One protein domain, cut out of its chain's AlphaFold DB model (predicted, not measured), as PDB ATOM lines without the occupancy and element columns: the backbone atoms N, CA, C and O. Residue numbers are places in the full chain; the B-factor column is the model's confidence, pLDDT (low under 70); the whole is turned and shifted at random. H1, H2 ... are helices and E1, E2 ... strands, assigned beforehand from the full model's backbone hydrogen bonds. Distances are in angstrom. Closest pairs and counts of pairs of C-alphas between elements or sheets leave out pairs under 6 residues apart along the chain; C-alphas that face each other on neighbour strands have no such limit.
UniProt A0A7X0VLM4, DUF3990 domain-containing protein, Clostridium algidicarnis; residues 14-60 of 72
ATOM      1  N   VAL A  14      20.784  30.252  39.528       88.44
ATOM      2  CA  VAL A  14      19.414  30.721  39.292       88.44
ATOM      3  C   VAL A  14      18.444  29.593  39.624       88.44
ATOM      4  O   VAL A  14      18.568  28.492  39.093       88.44
ATOM      5  N   ILE A  15      17.478  29.875  40.502       86.38
ATOM      6  CA  ILE A  15      16.400  28.950  40.873       86.38
ATOM      7  C   ILE A  15      15.095  29.507  40.318       86.38
ATOM      8  O   ILE A  15      14.785  30.684  40.517       86.38
ATOM      9  N   TYR A  16      14.335  28.679  39.613       82.19
ATOM     10  CA  TYR A  16      13.111  29.107  38.950       82.19
ATOM     11  C   TYR A  16      12.035  28.031  39.013       82.19
ATOM     12  O   TYR A  16      12.357  26.844  38.980       82.19
ATOM     13  N   PRO A  17      10.754  28.424  39.097       80.25
ATOM     14  CA  PRO A  17       9.666  27.476  38.952       80.25
ATOM     15  C   PRO A  17       9.686  26.916  37.529       80.25
ATOM     16  O   PRO A  17       9.757  27.669  36.551       80.25
ATOM     17  N   ILE A  18       9.624  25.596  37.433       79.12
ATOM     18  CA  ILE A  18       9.404  24.884  36.182       79.12
ATOM     19  C   ILE A  18       7.963  25.149  35.760       79.12
ATOM     20  O   ILE A  18       7.047  25.085  36.583       79.12
ATOM     21  N   ALA A  19       7.777  25.489  34.486       75.25
ATOM     22  CA  ALA A  19       6.445  25.498  33.909       75.25
ATOM     23  C   ALA A  19       5.921  24.060  33.918       75.25
ATOM     24  O   ALA A  19       6.572  23.153  33.410       75.25
ATOM     25  N   ASP A  20       4.778  23.854  34.557       79.12
ATOM     26  CA  ASP A  20       4.097  22.573  34.548       79.12
ATOM     27  C   ASP A  20       3.084  22.602  33.404       79.12
ATOM     28  O   ASP A  20       2.020  23.209  33.535       79.12
ATOM     29  N   ASP A  21       3.434  21.992  32.271       81.81
ATOM     30  CA  ASP A  21       2.607  22.008  31.056       81.81
ATOM     31  C   ASP A  21       1.204  21.441  31.312       81.81
ATOM     32  O   ASP A  21       0.221  21.892  30.735       81.81
ATOM     33  N   THR A  22       1.059  20.555  32.295       80.81
ATOM     34  CA  THR A  22      -0.256  20.012  32.643       80.81
ATOM     35  C   THR A  22      -1.157  21.009  33.390       80.81
ATOM     36  O   THR A  22      -2.373  20.824  33.438       80.81
ATOM     37  N   ILE A  23      -0.606  22.103  33.936       83.50
ATOM     38  CA  ILE A  23      -1.408  23.258  34.381       83.50
ATOM     39  C   ILE A  23      -2.013  23.973  33.171       83.50
ATOM     40  O   ILE A  23      -3.167  24.403  33.232       83.50
ATOM     41  N   TYR A  24      -1.253  24.096  32.081       83.69
ATOM     42  CA  TYR A  24      -1.743  24.703  30.848       83.69
ATOM     43  C   TYR A  24      -2.890  23.876  30.255       83.69
ATOM     44  O   TYR A  24      -3.944  24.442  29.966       83.69
ATOM     45  N   ASP A  25      -2.750  22.548  30.220       88.31
ATOM     46  CA  ASP A  25      -3.807  21.632  29.768       88.31
ATOM     47  C   ASP A  25      -5.119  21.813  30.557       88.31
ATOM     48  O   ASP A  25      -6.209  21.832  29.985       88.31
ATOM     49  N   TYR A  26      -5.047  22.001  31.881       88.56
ATOM     50  CA  TYR A  26      -6.241  22.240  32.703       88.56
ATOM     51  C   TYR A  26      -6.874  23.609  32.472       88.56
ATOM     52  O   TYR A  26      -8.102  23.725  32.486       88.56
ATOM     53  N   ILE A  27      -6.063  24.649  32.263       88.75
ATOM     54  CA  ILE A  27      -6.566  25.981  31.904       88.75
ATOM     55  C   ILE A  27      -7.282  25.912  30.554       88.75
ATOM     56  O   ILE A  27      -8.384  26.446  30.418       88.75
ATOM     57  N   GLU A  28      -6.691  25.223  29.579       91.44
ATOM     58  CA  GLU A  28      -7.275  25.036  28.258       91.44
ATOM     59  C   GLU A  28      -8.587  24.246  28.335       91.44
ATOM     60  O   GLU A  28      -9.608  24.710  27.821       91.44
ATOM     61  N   ALA A  29      -8.612  23.117  29.047       90.25
ATOM     62  CA  ALA A  29      -9.816  22.308  29.232       90.25
ATOM     63  C   ALA A  29     -10.937  23.079  29.953       90.25
ATOM     64  O   ALA A  29     -12.108  22.968  29.582       90.25
ATOM     65  N   TYR A  30     -10.604  23.897  30.957       91.00
ATOM     66  CA  TYR A  30     -11.570  24.776  31.621       91.00
ATOM     67  C   TYR A  30     -12.101  25.853  30.666       91.00
ATOM     68  O   TYR A  30     -13.312  26.070  30.594       91.00
ATOM     69  N   SER A  31     -11.219  26.482  29.881       91.00
ATOM     70  CA  SER A  31     -11.591  27.508  28.900       91.00
ATOM     71  C   SER A  31     -12.482  26.962  27.779       91.00
ATOM     72  O   SER A  31     -13.356  27.679  27.296       91.00
ATOM     73  N   HIS A  32     -12.299  25.700  27.385       94.69
ATOM     74  CA  HIS A  32     -13.131  25.015  26.390       94.69
ATOM     75  C   HIS A  32     -14.407  24.392  26.983       94.69
ATOM     76  O   HIS A  32     -15.166  23.742  26.264       94.69
ATOM     77  N   GLY A  33     -14.662  24.556  28.288       91.44
ATOM     78  CA  GLY A  33     -15.827  23.981  28.970       91.44
ATOM     79  C   GLY A  33     -15.776  22.457  29.143       91.44
ATOM     80  O   GLY A  33     -16.774  21.848  29.520       91.44
ATOM     81  N   GLN A  34     -14.622  21.836  28.888       93.12
ATOM     82  CA  GLN A  34     -14.377  20.397  29.038       93.12
ATOM     83  C   GLN A  34     -14.046  20.009  30.486       93.12
ATOM     84  O   GLN A  34     -14.099  18.837  30.853       93.12
ATOM     85  N   MET A  35     -13.731  20.998  31.326       90.44
ATOM     86  CA  MET A  35     -13.473  20.839  32.752       90.44
ATOM     87  C   MET A  35     -14.360  21.801  33.540       90.44
ATOM     88  O   MET A  35     -14.476  22.977  33.201       90.44
ATOM     89  N   ASN A  36     -14.982  21.325  34.621       91.56
ATOM     90  CA  ASN A  36     -15.759  22.204  35.490       91.56
ATOM     91  C   ASN A  36     -14.867  22.908  36.528       91.56
ATOM     92  O   ASN A  36     -13.773  22.454  36.866       91.56
ATOM     93  N   LYS A  37     -15.374  24.023  37.068       89.50
ATOM     94  CA  LYS A  37     -14.641  24.878  38.013       89.50
ATOM     95  C   LYS A  37     -14.175  24.118  39.260       89.50
ATOM     96  O   LYS A  37     -13.074  24.364  39.735       89.50
ATOM     97  N   TYR A  38     -14.991  23.206  39.788       92.81
ATOM     98  CA  TYR A  38     -14.659  22.451  40.998       92.81
ATOM     99  C   TYR A  38     -13.443  21.545  40.781       92.81
ATOM    100  O   TYR A  38     -12.461  21.664  41.513       92.81
ATOM    101  N   TYR A  39     -13.472  20.707  39.738       88.62
ATOM    102  CA  TYR A  39     -12.346  19.834  39.405       88.62
ATOM    103  C   TYR A  39     -11.079  20.640  39.125       88.62
ATOM    104  O   TYR A  39     -10.012  20.251  39.585       88.62
ATOM    105  N   PHE A  40     -11.189  21.783  38.441       88.88
ATOM    106  CA  PHE A  40     -10.043  22.657  38.187       88.88
ATOM    107  C   PHE A  40      -9.353  23.098  39.487       88.88
ATOM    108  O   PHE A  40      -8.144  22.927  39.636       88.88
ATOM    109  N   PHE A  41     -10.108  23.616  40.463       88.38
ATOM    110  CA  PHE A  41      -9.521  24.065  41.730       88.38
ATOM    111  C   PHE A  41      -8.934  22.916  42.557       88.38
ATOM    112  O   PHE A  41      -7.876  23.095  43.154       88.38
ATOM    113  N   GLU A  42      -9.575  21.747  42.580       90.06
ATOM    114  CA  GLU A  42      -9.036  20.578  43.284       90.06
ATOM    115  C   GLU A  42      -7.733  20.074  42.644       90.06
ATOM    116  O   GLU A  42      -6.757  19.832  43.353       90.06
ATOM    117  N   SER A  43      -7.664  20.009  41.310       84.50
ATOM    118  CA  SER A  43      -6.443  19.648  40.579       84.50
ATOM    119  C   SER A  43      -5.302  20.650  40.776       84.50
ATOM    120  O   SER A  43      -4.139  20.260  40.750       84.50
ATOM    121  N   MET A  44      -5.606  21.934  40.981       84.50
ATOM    122  CA  MET A  44      -4.584  22.958  41.223       84.50
ATOM    123  C   MET A  44      -4.051  22.932  42.660       84.50
ATOM    124  O   MET A  44      -2.872  23.201  42.872       84.50
ATOM    125  N   LYS A  45      -4.873  22.564  43.652       84.38
ATOM    126  CA  LYS A  45      -4.439  22.452  45.060       84.38
ATOM    127  C   LYS A  45      -3.394  21.363  45.290       84.38
ATOM    128  O   LYS A  45      -2.600  21.474  46.220       84.38
ATOM    129  N   SER A  46      -3.408  20.304  44.486       76.75
ATOM    130  CA  SER A  46      -2.464  19.190  44.614       76.75
ATOM    131  C   SER A  46      -1.120  19.447  43.928       76.75
ATOM    132  O   SER A  46      -0.192  18.655  44.099       76.75
ATOM    133  N   ARG A  47      -0.985  20.548  43.175       76.19
ATOM    134  CA  ARG A  47       0.234  20.877  42.434       76.19
ATOM    135  C   ARG A  47       1.096  21.872  43.191       76.19
ATOM    136  O   ARG A  47       0.678  22.986  43.494       76.19
ATOM    137  N   TYR A  48       2.341  21.474  43.425       76.56
ATOM    138  CA  TYR A  48       3.378  22.332  43.981       76.56
ATOM    139  C   TYR A  48       4.412  22.636  42.894       76.56
ATOM    140  O   TYR A  48       4.804  21.720  42.171       76.56
ATOM    141  N   PRO A  49       4.867  23.893  42.758       69.00
ATOM    142  CA  PRO A  49       5.860  24.242  41.757       69.00
ATOM    143  C   PRO A  49       7.172  23.502  42.027       69.00
ATOM    144  O   PRO A  49       7.821  23.688  43.059       69.00
ATOM    145  N   SER A  50       7.570  22.675  41.065       76.50
ATOM    146  CA  SER A  50       8.916  22.115  41.014       76.50
ATOM    147  C   SER A  50       9.903  23.223  40.664       76.50
ATOM    148  O   SER A  50       9.634  24.057  39.799       76.50
ATOM    149  N   HIS A  51      11.052  23.242  41.332       82.62
ATOM    150  CA  HIS A  51      12.095  24.226  41.070       82.62
ATOM    151  C   HIS A  51      13.171  23.613  40.174       82.62
ATOM    152  O   HIS A  51      13.665  22.522  40.450       82.62
ATOM    153  N   GLN A  52      13.570  24.335  39.132       84.12
ATOM    154  CA  GLN A  52      14.784  24.063  38.377       84.12
ATOM    155  C   GLN A  52      15.911  24.932  38.915       84.12
ATOM    156  O   GLN A  52      15.704  26.083  39.307       84.12
ATOM    157  N   ILE A  53      17.108  24.356  38.931       88.56
ATOM    158  CA  ILE A  53      18.332  25.008  39.380       88.56
ATOM    159  C   ILE A  53      19.290  25.033  38.191       88.56
ATOM    160  O   ILE A  53      19.580  23.990  37.608       88.56
ATOM    161  N   SER A  54      19.768  26.223  37.835       88.88
ATOM    162  CA  SER A  54      20.780  26.430  36.801       88.88
ATOM    163  C   SER A  54      22.059  26.976  37.425       88.88
ATOM    164  O   SER A  54      22.024  27.935  38.201       88.88
ATOM    165  N   PHE A  55      23.188  26.364  37.075       91.62
ATOM    166  CA  PHE A  55      24.523  26.742  37.529       91.62
ATOM    167  C   PHE A  55      25.244  27.494  36.411       91.62
ATOM    168  O   PHE A  55      25.357  26.990  35.298       91.62
ATOM    169  N   HIS A  56      25.735  28.698  36.704       90.25
ATOM    170  CA  HIS A  56      26.320  29.595  35.700       90.25
ATOM    171  C   HIS A  56      27.820  29.846  35.906       90.25
ATOM    172  O   HIS A  56      28.481  30.364  35.007       90.25
ATOM    173  N   THR A  57      28.382  29.472  37.063       91.88
ATOM    174  CA  THR A  57      29.823  29.565  37.340       91.88
ATOM    175  C   THR A  57      30.307  28.403  38.211       91.88
ATOM    176  O   THR A  57      29.535  27.797  38.954       91.88
ATOM    177  N   ASN A  58      31.619  28.146  38.199       91.62
ATOM    178  CA  ASN A  58      32.234  27.123  39.055       91.62
ATOM    179  C   ASN A  58      32.075  27.406  40.557       91.62
ATOM    180  O   ASN A  58      32.084  26.473  41.355       91.62
ATOM    181  N   LYS A  59      31.905  28.675  40.958       91.38
ATOM    182  CA  LYS A  59      31.696  29.044  42.370       91.38
ATOM    183  C   LYS A  59      30.441  28.400  42.940       91.38
ATOM    184  O   LYS A  59      30.390  28.122  44.132       91.38
ATOM    185  N   ALA A  60      29.453  28.145  42.091       90.75
ATOM    186  CA  ALA A  60      28.205  27.552  42.510       90.75
ATOM    187  C   ALA A  60      28.347  26.103  42.997       90.75
ATOM    188  O   ALA A  60      27.570  25.662  43.843       90.75
TER     189      ALA A  60
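This is residues 14 to 60 of the 72 residues of the protein "DUF3990 domain-containing protein" of Clostridium algidicarnis (UniProt A0A7X0VLM4). This is a long, thin rod: the printed part runs out along strand E1 and helix H1, folds back at residues 32 to 36, and returns along helix H2 and strand E2. A hairpin of two helices, side by side, makes one end, and a short ribbon of two strands lies toward the other, with a curved tail of residues 56 to 60 beyond E2. The 47 printed residues hold two named helices and two named strands, in the order E1, H1, H2, E2; the sheet has the order E1 - E2 and is antiparallel, and the class is mixed, helices and strands. The whole is extended, with a radius of gyration of the C-alphas of 15.4 A and spans of 49 by 18 by 8 A.

Strand E1, residues 14 to 17, and strand E2, residues 51 to 55, are antiparallel neighbours, with an angle of 160 degrees between their directions. The C-alphas of Ile 15 and Ile 53, which face each other, are 4.6 A apart. N 16 and O 52 are 3.0 A apart and N 52 and O 16 are 2.8 A apart, both within hydrogen-bond range. Helix H1, residues 21 to 31, and helix H2, residues 37 to 45, form a helical hairpin. They touch, and their closest C-alphas are those of Tyr 26 and Phe 40, 6.7 A apart. Their lines stand at a shallow tilt of 16 degrees, and they run opposite ways. E1 and H2 are apart, and so are H1 and E2. In H1 and H2 every O i to N i+4 pair is within hydrogen-bond range.

E1 begins at C-alpha 14, at (19.414, 30.721, 39.292), and is 10.3 A long from first to last C-alpha. H1, Asp 21 to Ser 31, is 15.4 A long and ends at C-alpha 31, at (-11.591, 27.508, 28.900). H2, Lys 37 to Lys 45, is 12.6 A long. E2, His 51 to Phe 55, is 13.2 A long and ends at C-alpha 55, at (24.523, 26.742, 37.529).

The two C-alphas farthest apart are those of Gly 33 and Lys 59, at 49.6 A, while the first and last printed C-alphas, those of Val 14 and Ala 60, are 9.9 A apart. The printed part has no cut. The links from E1 to H1, with 3 residues, from H1 to H2, with 5, and from H2 to E2, with 5, are tight. The mean pLDDT of the printed part is 86.2, and one printed residue, Pro 49, is under 70.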